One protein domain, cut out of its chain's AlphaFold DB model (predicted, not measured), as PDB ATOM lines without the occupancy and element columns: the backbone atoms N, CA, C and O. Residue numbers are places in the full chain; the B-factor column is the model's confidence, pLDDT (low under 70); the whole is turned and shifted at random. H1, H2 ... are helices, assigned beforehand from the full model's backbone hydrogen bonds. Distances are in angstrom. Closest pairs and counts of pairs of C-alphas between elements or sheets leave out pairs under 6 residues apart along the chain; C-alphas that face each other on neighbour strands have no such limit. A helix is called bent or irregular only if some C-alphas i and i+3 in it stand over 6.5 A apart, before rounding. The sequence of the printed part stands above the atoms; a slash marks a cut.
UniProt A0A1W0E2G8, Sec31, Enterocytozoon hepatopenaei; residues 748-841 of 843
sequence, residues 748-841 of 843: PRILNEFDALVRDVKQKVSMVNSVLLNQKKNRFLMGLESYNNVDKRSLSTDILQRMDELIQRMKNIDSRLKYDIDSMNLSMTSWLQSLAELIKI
ATOM      1  N   PRO A 748      23.209  31.932  33.587       96.31
ATOM      2  CA  PRO A 748      21.811  31.611  33.291       96.31
ATOM      3  C   PRO A 748      21.053  30.974  34.464       96.31
ATOM      4  O   PRO A 748      19.943  31.417  34.768       96.31
ATOM      5  N   ARG A 749      21.630  29.980  35.158       96.69
ATOM      6  CA  ARG A 749      21.007  29.383  36.354       96.69
ATOM      7  C   ARG A 749      20.805  30.422  37.453       96.69
ATOM      8  O   ARG A 749      19.691  30.545  37.957       96.69
ATOM      9  N   ILE A 750      21.852  31.169  37.805       97.19
ATOM     10  CA  ILE A 750      21.823  32.147  38.906       97.19
ATOM     11  C   ILE A 750      20.733  33.197  38.665       97.19
ATOM     12  O   ILE A 750      19.941  33.473  39.562       97.19
ATOM     13  N   LEU A 751      20.635  33.741  37.447       96.75
ATOM     14  CA  LEU A 751      19.604  34.724  37.096       96.75
ATOM     15  C   LEU A 751      18.185  34.141  37.214       96.75
ATOM     16  O   LEU A 751      17.328  34.759  37.844       96.75
ATOM     17  N   ASN A 752      17.953  32.941  36.674       96.81
ATOM     18  CA  ASN A 752      16.639  32.290  36.694       96.81
ATOM     19  C   ASN A 752      16.186  31.903  38.117       96.81
ATOM     20  O   ASN A 752      15.017  32.088  38.468       96.81
ATOM     21  N   GLU A 753      17.095  31.389  38.951       97.62
ATOM     22  CA  GLU A 753      16.812  31.095  40.361       97.62
ATOM     23  C   GLU A 753      16.573  32.384  41.172       97.62
ATOM     24  O   GLU A 753      15.682  32.419  42.024       97.62
ATOM     25  N   PHE A 754      17.280  33.479  40.869       97.75
ATOM     26  CA  PHE A 754      17.058  34.770  41.527       97.75
ATOM     27  C   PHE A 754      15.705  35.391  41.147       97.75
ATOM     28  O   PHE A 754      14.981  35.878  42.016       97.75
ATOM     29  N   ASP A 755      15.308  35.313  39.873       97.31
ATOM     30  CA  ASP A 755      13.979  35.731  39.407       97.31
ATOM     31  C   ASP A 755      12.847  34.915  40.056       97.31
ATOM     32  O   ASP A 755      11.724  35.407  40.194       97.31
ATOM     33  N   ALA A 756      13.100  33.664  40.457       97.12
ATOM     34  CA  ALA A 756      12.166  32.879  41.265       97.12
ATOM     35  C   ALA A 756      12.112  33.379  42.719       97.12
ATOM     36  O   ALA A 756      11.022  33.679  43.211       97.12
ATOM     37  N   LEU A 757      13.267  33.565  43.367       97.62
ATOM     38  CA  LEU A 757      13.366  34.087  44.737       97.62
ATOM     39  C   LEU A 757      12.694  35.464  44.891       97.62
ATOM     40  O   LEU A 757      11.926  35.681  45.826       97.62
ATOM     41  N   VAL A 758      12.920  36.387  43.951       97.69
ATOM     42  CA  VAL A 758      12.310  37.732  43.953       97.69
ATOM     43  C   VAL A 758      10.778  37.671  43.890       97.69
ATOM     44  O   VAL A 758      10.108  38.511  44.499       97.69
ATOM     45  N   ARG A 759      10.203  36.692  43.177       97.81
ATOM     46  CA  ARG A 759       8.745  36.495  43.101       97.81
ATOM     47  C   ARG A 759       8.185  35.886  44.384       97.81
ATOM     48  O   ARG A 759       7.207  36.419  44.906       97.81
ATOM     49  N   ASP A 760       8.818  34.838  44.905       97.06
ATOM     50  CA  ASP A 760       8.412  34.196  46.161       97.06
ATOM     51  C   ASP A 760       8.442  35.183  47.340       97.06
ATOM     52  O   ASP A 760       7.441  35.353  48.037       97.06
ATOM     53  N   VAL A 761       9.533  35.940  47.501       97.25
ATOM     54  CA  VAL A 761       9.657  36.939  48.575       97.25
ATOM     55  C   VAL A 761       8.576  38.016  48.451       97.25
ATOM     56  O   VAL A 761       7.951  38.364  49.453       97.25
ATOM     57  N   LYS A 762       8.273  38.504  47.237       96.81
ATOM     58  CA  LYS A 762       7.154  39.440  47.012       96.81
ATOM     59  C   LYS A 762       5.805  38.821  47.397       96.81
ATOM     60  O   LYS A 762       5.016  39.476  48.081       96.81
ATOM     61  N   GLN A 763       5.547  37.567  47.020       96.31
ATOM     62  CA  GLN A 763       4.318  36.853  47.374       96.31
ATOM     63  C   GLN A 763       4.194  36.667  48.893       96.31
ATOM     64  O   GLN A 763       3.155  37.002  49.467       96.31
ATOM     65  N   LYS A 764       5.247  36.208  49.571       95.06
ATOM     66  CA  LYS A 764       5.217  35.926  51.010       95.06
ATOM     67  C   LYS A 764       5.134  37.197  51.850       95.06
ATOM     68  O   LYS A 764       4.306  37.280  52.754       95.06
ATOM     69  N   VAL A 765       5.880  38.245  51.487       95.19
ATOM     70  CA  VAL A 765       5.740  39.576  52.099       95.19
ATOM     71  C   VAL A 765       4.340  40.155  51.870       95.19
ATOM     72  O   VAL A 765       3.843  40.864  52.749       95.19
ATOM     73  N   SER A 766       3.654  39.849  50.760       91.88
ATOM     74  CA  SER A 766       2.272  40.315  50.554       91.88
ATOM     75  C   SER A 766       1.324  39.825  51.661       91.88
ATOM     76  O   SER A 766       0.574  40.643  52.194       91.88
ATOM     77  N   MET A 767       1.467  38.566  52.102       91.44
ATOM     78  CA  MET A 767       0.656  37.920  53.149       91.44
ATOM     79  C   MET A 767       0.885  38.493  54.560       91.44
ATOM     80  O   MET A 767       0.040  38.334  55.442       91.44
ATOM     81  N   VAL A 768       2.006  39.186  54.794       90.56
ATOM     82  CA  VAL A 768       2.339  39.781  56.097       90.56
ATOM     83  C   VAL A 768       1.498  41.038  56.344       90.56
ATOM     84  O   VAL A 768       1.831  42.143  55.903       90.56
ATOM     85  N   ASN A 769       0.402  40.860  57.082       83.81
ATOM     86  CA  ASN A 769      -0.525  41.913  57.501       83.81
ATOM     87  C   ASN A 769      -0.096  42.552  58.836       83.81
ATOM     88  O   ASN A 769      -0.713  42.337  59.880       83.81
ATOM     89  N   SER A 770       0.966  43.364  58.809       85.62
ATOM     90  CA  SER A 770       1.463  44.096  59.984       85.62
ATOM     91  C   SER A 770       1.523  45.601  59.731       85.62
ATOM     92  O   SER A 770       2.319  46.081  58.928       85.62
ATOM     93  N   VAL A 771       0.714  46.366  60.474       70.31
ATOM     94  CA  VAL A 771       0.633  47.838  60.368       70.31
ATOM     95  C   VAL A 771       1.995  48.511  60.596       70.31
ATOM     96  O   VAL A 771       2.312  49.486  59.923       70.31
ATOM     97  N   LEU A 772       2.821  47.958  61.494       67.50
ATOM     98  CA  LEU A 772       4.178  48.446  61.776       67.50
ATOM     99  C   LEU A 772       5.158  48.164  60.627       67.50
ATOM    100  O   LEU A 772       6.037  48.978  60.354       67.50
ATOM    101  N   LEU A 773       5.011  47.027  59.938       84.06
ATOM    102  CA  LEU A 773       5.907  46.643  58.842       84.06
ATOM    103  C   LEU A 773       5.469  47.209  57.488       84.06
ATOM    104  O   LEU A 773       6.324  47.389  56.631       84.06
ATOM    105  N   ASN A 774       4.190  47.547  57.290       81.69
ATOM    106  CA  ASN A 774       3.659  48.020  56.003       81.69
ATOM    107  C   ASN A 774       4.424  49.229  55.421       81.69
ATOM    108  O   ASN A 774       4.663  49.272  54.217       81.69
ATOM    109  N   GLN A 775       4.888  50.172  56.250       80.81
ATOM    110  CA  GLN A 775       5.714  51.295  55.772       80.81
ATOM    111  C   GLN A 775       7.108  50.844  55.288       80.81
ATOM    112  O   GLN A 775       7.580  51.307  54.249       80.81
ATOM    113  N   LYS A 776       7.753  49.904  55.997       86.56
ATOM    114  CA  LYS A 776       9.038  49.306  55.588       86.56
ATOM    115  C   LYS A 776       8.888  48.446  54.332       86.56
ATOM    116  O   LYS A 776       9.642  48.626  53.383       86.56
ATOM    117  N   LYS A 777       7.876  47.575  54.311       91.81
ATOM    118  CA  LYS A 777       7.443  46.743  53.177       91.81
ATOM    119  C   LYS A 777       7.316  47.583  51.908       91.81
ATOM    120  O   LYS A 777       7.998  47.288  50.936       91.81
ATOM    121  N   ASN A 778       6.564  48.684  51.941       90.75
ATOM    122  CA  ASN A 778       6.417  49.563  50.777       90.75
ATOM    123  C   ASN A 778       7.753  50.205  50.351       90.75
ATOM    124  O   ASN A 778       8.086  50.177  49.169       90.75
ATOM    125  N   ARG A 779       8.561  50.712  51.299       92.12
ATOM    126  CA  ARG A 779       9.883  51.296  51.000       92.12
ATOM    127  C   ARG A 779      10.824  50.302  50.308       92.12
ATOM    128  O   ARG A 779      11.476  50.666  49.333       92.12
ATOM    129  N   PHE A 780      10.917  49.071  50.806       96.31
ATOM    130  CA  PHE A 780      11.806  48.062  50.225       96.31
ATOM    131  C   PHE A 780      11.236  47.439  48.945       96.31
ATOM    132  O   PHE A 780      12.010  47.080  48.066       96.31
ATOM    133  N   LEU A 781       9.910  47.380  48.772       94.88
ATOM    134  CA  LEU A 781       9.304  47.009  47.487       94.88
ATOM    135  C   LEU A 781       9.694  48.005  46.383       94.88
ATOM    136  O   LEU A 781      10.171  47.562  45.343       94.88
ATOM    137  N   MET A 782       9.618  49.318  46.640       92.00
ATOM    138  CA  MET A 782      10.105  50.345  45.700       92.00
ATOM    139  C   MET A 782      11.620  50.242  45.448       92.00
ATOM    140  O   MET A 782      12.075  50.373  44.316       92.00
ATOM    141  N   GLY A 783      12.422  49.952  46.479       90.81
ATOM    142  CA  GLY A 783      13.860  49.699  46.302       90.81
ATOM    143  C   GLY A 783      14.161  48.460  45.444       90.81
ATOM    144  O   GLY A 783      15.127  48.447  44.684       90.81
ATOM    145  N   LEU A 784      13.308  47.434  45.518       96.19
ATOM    146  CA  LEU A 784      13.403  46.209  44.724       96.19
ATOM    147  C   LEU A 784      12.860  46.371  43.290       96.19
ATOM    148  O   LEU A 784      13.247  45.602  42.415       96.19
ATOM    149  N   GLU A 785      12.016  47.365  42.998       92.94
ATOM    150  CA  GLU A 785      11.595  47.676  41.618       92.94
ATOM    151  C   GLU A 785      12.780  48.054  40.723       92.94
ATOM    152  O   GLU A 785      12.772  47.728  39.537       92.94
ATOM    153  N   SER A 786      13.846  48.639  41.287       91.50
ATOM    154  CA  SER A 786      15.075  48.936  40.541       91.50
ATOM    155  C   SER A 786      15.724  47.694  39.914       91.50
ATOM    156  O   SER A 786      16.364  47.835  38.877       91.50
ATOM    157  N   TYR A 787      15.529  46.489  40.474       95.44
ATOM    158  CA  TYR A 787      16.040  45.233  39.897       95.44
ATOM    159  C   TYR A 787      15.463  44.943  38.503       95.44
ATOM    160  O   TYR A 787      16.177  44.444  37.636       95.44
ATOM    161  N   ASN A 788      14.197  45.304  38.259       91.88
ATOM    162  CA  ASN A 788      13.527  45.062  36.976       91.88
ATOM    163  C   ASN A 788      14.205  45.803  35.805       91.88
ATOM    164  O   ASN A 788      14.060  45.388  34.659       91.88
ATOM    165  N   ASN A 789      14.924  46.891  36.102       92.31
ATOM    166  CA  ASN A 789      15.552  47.782  35.125       92.31
ATOM    167  C   ASN A 789      17.069  47.540  34.978       92.31
ATOM    168  O   ASN A 789      17.746  48.305  34.293       92.31
ATOM    169  N   VAL A 790      17.623  46.520  35.642       92.75
ATOM    170  CA  VAL A 790      19.046  46.168  35.546       92.75
ATOM    171  C   VAL A 790      19.292  45.370  34.269       92.75
ATOM    172  O   VAL A 790      18.645  44.344  34.050       92.75
ATOM    173  N   ASP A 791      20.278  45.772  33.461       94.12
ATOM    174  CA  ASP A 791      20.787  44.887  32.413       94.12
ATOM    175  C   ASP A 791      21.504  43.696  33.062       94.12
ATOM    176  O   ASP A 791      22.617  43.792  33.580       94.12
ATOM    177  N   LYS A 792      20.847  42.535  33.015       91.00
ATOM    178  CA  LYS A 792      21.361  41.271  33.553       91.00
ATOM    179  C   LYS A 792      22.656  40.809  32.866       91.00
ATOM    180  O   LYS A 792      23.335  39.943  33.409       91.00
ATOM    181  N   ARG A 793      23.018  41.382  31.709       87.81
ATOM    182  CA  ARG A 793      24.286  41.135  30.999       87.81
ATOM    183  C   ARG A 793      25.446  41.992  31.512       87.81
ATOM    184  O   ARG A 793      26.590  41.633  31.261       87.81
ATOM    185  N   SER A 794      25.177  43.088  32.228       91.00
ATOM    186  CA  SER A 794      26.198  44.005  32.760       91.00
ATOM    187  C   SER A 794      26.454  43.835  34.266       91.00
ATOM    188  O   SER A 794      27.005  44.731  34.908       91.00
ATOM    189  N   LEU A 795      26.013  42.722  34.860       94.50
ATOM    190  CA  LEU A 795      26.254  42.402  36.267       94.50
ATOM    191  C   LEU A 795      27.701  41.944  36.486       94.50
ATOM    192  O   LEU A 795      28.215  41.116  35.737       94.50
ATOM    193  N   SER A 796      28.350  42.454  37.537       95.56
ATOM    194  CA  SER A 796      29.689  42.000  37.919       95.56
ATOM    195  C   SER A 796      29.662  40.586  38.505       95.56
ATOM    196  O   SER A 796      28.655  40.138  39.063       95.56
ATOM    197  N   THR A 797      30.806  39.901  38.434       93.81
ATOM    198  CA  THR A 797      31.036  38.599  39.080       93.81
ATOM    199  C   THR A 797      30.660  38.620  40.555       93.81
ATOM    200  O   THR A 797      30.005  37.701  41.032       93.81
ATOM    201  N   ASP A 798      31.001  39.697  41.256       93.75
ATOM    202  CA  ASP A 798      30.792  39.826  42.695       93.75
ATOM    203  C   ASP A 798      29.295  39.886  43.031       93.75
ATOM    204  O   ASP A 798      28.842  39.245  43.977       93.75
ATOM    205  N   ILE A 799      28.497  40.596  42.220       95.50
ATOM    206  CA  ILE A 799      27.038  40.637  42.390       95.50
ATOM    207  C   ILE A 799      26.436  39.262  42.076       95.50
ATOM    208  O   ILE A 799      25.606  38.783  42.843       95.50
ATOM    209  N   LEU A 800      26.879  38.597  41.004       95.69
ATOM    210  CA  LEU A 800      26.407  37.254  40.640       95.69
ATOM    211  C   LEU A 800      26.744  36.207  41.716       95.69
ATOM    212  O   LEU A 800      25.893  35.377  42.040       95.69
ATOM    213  N   GLN A 801      27.922  36.293  42.340       96.00
ATOM    214  CA  GLN A 801      28.283  35.458  43.486       96.00
ATOM    215  C   GLN A 801      27.351  35.721  44.680       96.00
ATOM    216  O   GLN A 801      26.807  34.774  45.244       96.00
ATOM    217  N   ARG A 802      27.096  36.989  45.044       96.25
ATOM    218  CA  ARG A 802      26.166  37.328  46.143       96.25
ATOM    219  C   ARG A 802      24.721  36.917  45.855       96.25
ATOM    220  O   ARG A 802      23.991  36.584  46.787       96.25
ATOM    221  N   MET A 803      24.311  36.903  44.587       97.12
ATOM    222  CA  MET A 803      23.014  36.366  44.170       97.12
ATOM    223  C   MET A 803      22.937  34.853  44.422       97.12
ATOM    224  O   MET A 803      21.967  34.410  45.035       97.12
ATOM    225  N   ASP A 804      23.949  34.069  44.027       96.88
ATOM    226  CA  ASP A 804      23.956  32.616  44.264       96.88
ATOM    227  C   ASP A 804      24.102  32.267  45.754       96.88
ATOM    228  O   ASP A 804      23.362  31.423  46.251       96.88
ATOM    229  N   GLU A 805      24.962  32.962  46.510       96.38
ATOM    230  CA  GLU A 805      25.073  32.799  47.971       96.38
ATOM    231  C   GLU A 805      23.712  32.976  48.671       96.38
ATOM    232  O   GLU A 805      23.322  32.145  49.497       96.38
ATOM    233  N   LEU A 806      22.951  34.012  48.295       97.31
ATOM    234  CA  LEU A 806      21.611  34.258  48.830       97.31
ATOM    235  C   LEU A 806      20.603  33.181  48.386       97.31
ATOM    236  O   LEU A 806      19.796  32.732  49.202       97.31
ATOM    237  N   ILE A 807      20.672  32.712  47.135       97.81
ATOM    238  CA  ILE A 807      19.852  31.598  46.624       97.81
ATOM    239  C   ILE A 807      20.109  30.314  47.424       97.81
ATOM    240  O   ILE A 807      19.159  29.704  47.922       97.81
ATOM    241  N   GLN A 808      21.369  29.897  47.594       96.19
ATOM    242  CA  GLN A 808      21.690  28.668  48.332       96.19
ATOM    243  C   GLN A 808      21.312  28.784  49.819       96.19
ATOM    244  O   GLN A 808      20.880  27.802  50.430       96.19
ATOM    245  N   ARG A 809      21.391  29.991  50.401       96.75
ATOM    246  CA  ARG A 809      20.939  30.249  51.774       96.75
ATOM    247  C   ARG A 809      19.426  30.151  51.932       96.75
ATOM    248  O   ARG A 809      18.970  29.600  52.934       96.75
ATOM    249  N   MET A 810      18.663  30.632  50.950       97.44
ATOM    250  CA  MET A 810      17.197  30.576  50.942       97.44
ATOM    251  C   MET A 810      16.631  29.169  50.708       97.44
ATOM    252  O   MET A 810      15.485  28.918  51.067       97.44
ATOM    253  N   LYS A 811      17.426  28.219  50.203       95.81
ATOM    254  CA  LYS A 811      17.042  26.792  50.152       95.81
ATOM    255  C   LYS A 811      17.040  26.111  51.528       95.81
ATOM    256  O   LYS A 811      16.403  25.078  51.683       95.81
ATOM    257  N   ASN A 812      17.732  26.682  52.520       93.56
ATOM    258  CA  ASN A 812      17.975  26.077  53.836       93.56
ATOM    259  C   ASN A 812      17.495  26.988  54.983       93.56
ATOM    260  O   ASN A 812      18.257  27.326  55.889       93.56
ATOM    261  N   ILE A 813      16.248  27.459  54.915       94.50
ATOM    262  CA  ILE A 813      15.656  28.372  55.908       94.50
ATOM    263  C   ILE A 813      15.644  27.738  57.308       94.50
ATOM    264  O   ILE A 813      15.082  26.665  57.513       94.50
ATOM    265  N   ASP A 814      16.222  28.443  58.280       93.50
ATOM    266  CA  ASP A 814      16.248  28.086  59.699       93.50
ATOM    267  C   ASP A 814      16.222  29.360  60.575       93.50
ATOM    268  O   ASP A 814      16.101  30.482  60.075       93.50
ATOM    269  N   SER A 815      16.383  29.211  61.892       90.50
ATOM    270  CA  SER A 815      16.399  30.332  62.844       90.50
ATOM    271  C   SER A 815      17.627  31.257  62.751       90.50
ATOM    272  O   SER A 815      17.660  32.277  63.443       90.50
ATOM    273  N   ARG A 816      18.626  30.949  61.912       92.12
ATOM    274  CA  ARG A 816      19.824  31.781  61.693       92.12
ATOM    275  C   ARG A 816      19.725  32.683  60.467       92.12
ATOM    276  O   ARG A 816      20.536  33.597  60.344       92.12
ATOM    277  N   LEU A 817      18.714  32.495  59.613       93.12
ATOM    278  CA  LEU A 817      18.560  33.192  58.328       93.12
ATOM    279  C   LEU A 817      18.808  34.711  58.410       93.12
ATOM    280  O   LEU A 817      19.562  35.247  57.602       93.12
ATOM    281  N   LYS A 818      18.239  35.396  59.415       92.19
ATOM    282  CA  LYS A 818      18.444  36.841  59.643       92.19
ATOM    283  C   LYS A 818      19.925  37.201  59.845       92.19
ATOM    284  O   LYS A 818      20.415  38.112  59.186       92.19
ATOM    285  N   TYR A 819      20.622  36.475  60.724       91.75
ATOM    286  CA  TYR A 819      22.033  36.705  61.061       91.75
ATOM    287  C   TYR A 819      22.953  36.426  59.869       91.75
ATOM    288  O   TYR A 819      23.858  37.207  59.582       91.75
ATOM    289  N   ASP A 820      22.686  35.345  59.137       92.00
ATOM    290  CA  ASP A 820      23.501  34.979  57.981       92.00
ATOM    291  C   ASP A 820      23.335  36.002  56.845       92.00
ATOM    292  O   ASP A 820      24.331  36.433  56.267       92.00
ATOM    293  N   ILE A 821      22.110  36.481  56.589       93.56
ATOM    294  CA  ILE A 821      21.840  37.574  55.636       93.56
ATOM    295  C   ILE A 821      22.553  38.874  56.044       93.56
ATOM    296  O   ILE A 821      23.111  39.553  55.181       93.56
ATOM    297  N   ASP A 822      22.585  39.214  57.337       90.62
ATOM    298  CA  ASP A 822      23.349  40.363  57.847       90.62
ATOM    299  C   ASP A 822      24.870  40.197  57.637       90.62
ATOM    300  O   ASP A 822      25.574  41.182  57.409       90.62
ATOM    301  N   SER A 823      25.384  38.961  57.629       90.50
ATOM    302  CA  SER A 823      26.804  38.666  57.375       90.50
ATOM    303  C   SER A 823      27.218  38.726  55.892       90.50
ATOM    304  O   SER A 823      28.390  38.949  55.593       90.50
ATOM    305  N   MET A 824      26.276  38.575  54.952       88.19
ATOM    306  CA  MET A 824      26.554  38.431  53.510       88.19
ATOM    307  C   MET A 824      26.987  39.720  52.789       88.19
ATOM    308  O   MET A 824      27.324  39.677  51.609       88.19
ATOM    309  N   ASN A 825      26.985  40.868  53.475       87.62
ATOM    310  CA  ASN A 825      27.316  42.187  52.919       87.62
ATOM    311  C   ASN A 825      26.583  42.506  51.596       87.62
ATOM    312  O   ASN A 825      27.171  42.920  50.596       87.62
ATOM    313  N   LEU A 826      25.258  42.352  51.610       90.00
ATOM    314  CA  LEU A 826      24.368  42.568  50.461       90.00
ATOM    315  C   LEU A 826      24.162  44.058  50.095       90.00
ATOM    316  O   LEU A 826      23.290  44.395  49.297       90.00
ATOM    317  N   SER A 827      24.997  44.946  50.645       88.19
ATOM    318  CA  SER A 827      24.931  46.406  50.498       88.19
ATOM    319  C   SER A 827      25.380  46.930  49.125       88.19
ATOM    320  O   SER A 827      25.196  48.110  48.829       88.19
ATOM    321  N   MET A 828      25.944  46.064  48.273       86.31
ATOM    322  CA  MET A 828      26.553  46.439  46.988       86.31
ATOM    323  C   MET A 828      25.573  47.030  45.963       86.31
ATOM    324  O   MET A 828      25.997  47.777  45.084       86.31
ATOM    325  N   THR A 829      24.271  46.744  46.070       91.62
ATOM    326  CA  THR A 829      23.231  47.448  45.306       91.62
ATOM    327  C   THR A 829      22.006  47.730  46.176       91.62
ATOM    328  O   THR A 829      21.670  46.973  47.091       91.62
ATOM    329  N   SER A 830      21.290  48.813  45.866       91.94
ATOM    330  CA  SER A 830      20.064  49.204  46.576       91.94
ATOM    331  C   SER A 830      18.965  48.140  46.506       91.94
ATOM    332  O   SER A 830      18.247  47.936  47.487       91.94
ATOM    333  N   TRP A 831      18.843  47.440  45.375       96.19
ATOM    334  CA  TRP A 831      17.840  46.393  45.175       96.19
ATOM    335  C   TRP A 831      18.198  45.082  45.882       96.19
ATOM    336  O   TRP A 831      17.298  44.436  46.417       96.19
ATOM    337  N   LEU A 832      19.482  44.710  45.962       95.75
ATOM    338  CA  LEU A 832      19.926  43.501  46.667       95.75
ATOM    339  C   LEU A 832      19.756  43.668  48.185       95.75
ATOM    340  O   LEU A 832      19.173  42.803  48.838       95.75
ATOM    341  N   GLN A 833      20.128  44.835  48.723       96.44
ATOM    342  CA  GLN A 833      19.837  45.205  50.111       96.44
ATOM    343  C   GLN A 833      18.323  45.266  50.387       96.44
ATOM    344  O   GLN A 833      17.872  44.862  51.457       96.44
ATOM    345  N   SER A 834      17.517  45.737  49.427       96.75
ATOM    346  CA  SER A 834      16.055  45.764  49.573       96.75
ATOM    347  C   SER A 834      15.439  44.363  49.565       96.75
ATOM    348  O   SER A 834      14.517  44.110  50.337       96.75
ATOM    349  N   LEU A 835      15.962  43.427  48.760       97.31
ATOM    350  CA  LEU A 835      15.549  42.023  48.809       97.31
ATOM    351  C   LEU A 835      15.918  41.380  50.153       97.31
ATOM    352  O   LEU A 835      15.083  40.695  50.735       97.31
ATOM    353  N   ALA A 836      17.119  41.645  50.671       97.12
ATOM    354  CA  ALA A 836      17.568  41.156  51.976       97.12
ATOM    355  C   ALA A 836      16.626  41.589  53.116       97.12
ATOM    356  O   ALA A 836      16.223  40.769  53.941       97.12
ATOM    357  N   GLU A 837      16.211  42.859  53.134       97.38
ATOM    358  CA  GLU A 837      15.246  43.368  54.118       97.38
ATOM    359  C   GLU A 837      13.822  42.829  53.900       97.38
ATOM    360  O   GLU A 837      13.098  42.612  54.868       97.38
ATOM    361  N   LEU A 838      13.412  42.557  52.655       96.81
ATOM    362  CA  LEU A 838      12.124  41.916  52.366       96.81
ATOM    363  C   LEU A 838      12.097  40.442  52.788       96.81
ATOM    364  O   LEU A 838      11.079  39.993  53.311       96.81
ATOM    365  N   ILE A 839      13.205  39.707  52.646       97.06
ATOM    366  CA  ILE A 839      13.329  38.342  53.175       97.06
ATOM    367  C   ILE A 839      13.083  38.359  54.688       97.06
ATOM    368  O   ILE A 839      12.163  37.686  55.136       97.06
ATOM    369  N   LYS A 840      13.775  39.225  55.445       95.31
ATOM    370  CA  LYS A 840      13.590  39.413  56.905       95.31
ATOM    371  C   LYS A 840      12.185  39.882  57.336       95.31
ATOM    372  O   LYS A 840      11.914  39.979  58.531       95.31
ATOM    373  N   ILE A 841      11.316  40.259  56.393       93.88
ATOM    374  CA  ILE A 841       9.912  40.624  56.643       93.88
ATOM    375  C   ILE A 841       8.972  39.443  56.354       93.88
ATOM    376  O   ILE A 841       7.925  39.353  56.992       93.88
TER     377      ILE A 841
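What this domain is: This is residues 748 to 841 of the 843 residues of the protein "Sec31" of Enterocytozoon hepatopenaei (UniProt A0A1W0E2G8). Two long helices, H1 and H2, run opposite ways, and the last helix, H5, sits in the middle, packed on both. H3 crosses the first part of H1 beside H5, and the short H4 folds back from H3's far end. The printed part has 94 residues with five named helices, H1 to H5 in chain order, and no named strand; the class is all helix, with mostly crossed packing. It is compact, with a radius of gyration of the C-alphas of 12.8 A and spans of 38 by 29 by 21 A.

How they stand to each other: H1, residues 748 to 767, touches H5, residues 830 to 841, with residues 758 to 765 alone, at a steep tilt of 48 degrees; the closest C-alphas, Val 761 and Ile 839, are 6.1 A apart. With residues 750 to 757 alone H1 touches H3, residues 797 to 810, at a steep tilt of 50 degrees; the closest C-alphas, Ile 750 and Asp 804, are 5.8 A apart. H3 and H5 are near each other. H5 touches H2, residues 771 to 789, opposite ways at a tilt of 36 degrees, only just steep; the closest C-alphas, Leu 784 and Trp 831, are 4.5 A apart. H1 and H2 are close but not clearly touching, the C-alphas of Val 765 and Lys 777 being closest at 7.4 A. H3 and H4, residues 817 to 823, form a helical hairpin and only just touch, with 3 pairs of C-alphas within 8 A, Arg 809 and Leu 817 closest at 7.6 A. H4 is apart from H1 and H2. Every O i to N i+4 pair is within hydrogen-bond range in H3, H4 and H5, against 15 of 16 in H1 and 9 of 15 in H2.

Where its parts are: H1 begins at C-alpha 748 (21.811, 31.611, 33.291) and measures 29.7 A from first to last C-alpha. H2 measures 29.3 A, has a kink of 26 degrees near residue 778, and is only just irregular: C-alphas 772 and 775 are 6.8 A apart. H3 measures 19.9 A, H4 9.9 A and H5 16.7 A, ending at C-alpha 841 (9.912, 40.624, 56.643).

The domain as a whole: The C-alphas farthest apart, Val 771 and Arg 793, are 38.3 A apart. The printed part has no cut and no long link. Mean pLDDT of the printed part is 93.1; residue 772 is under 70.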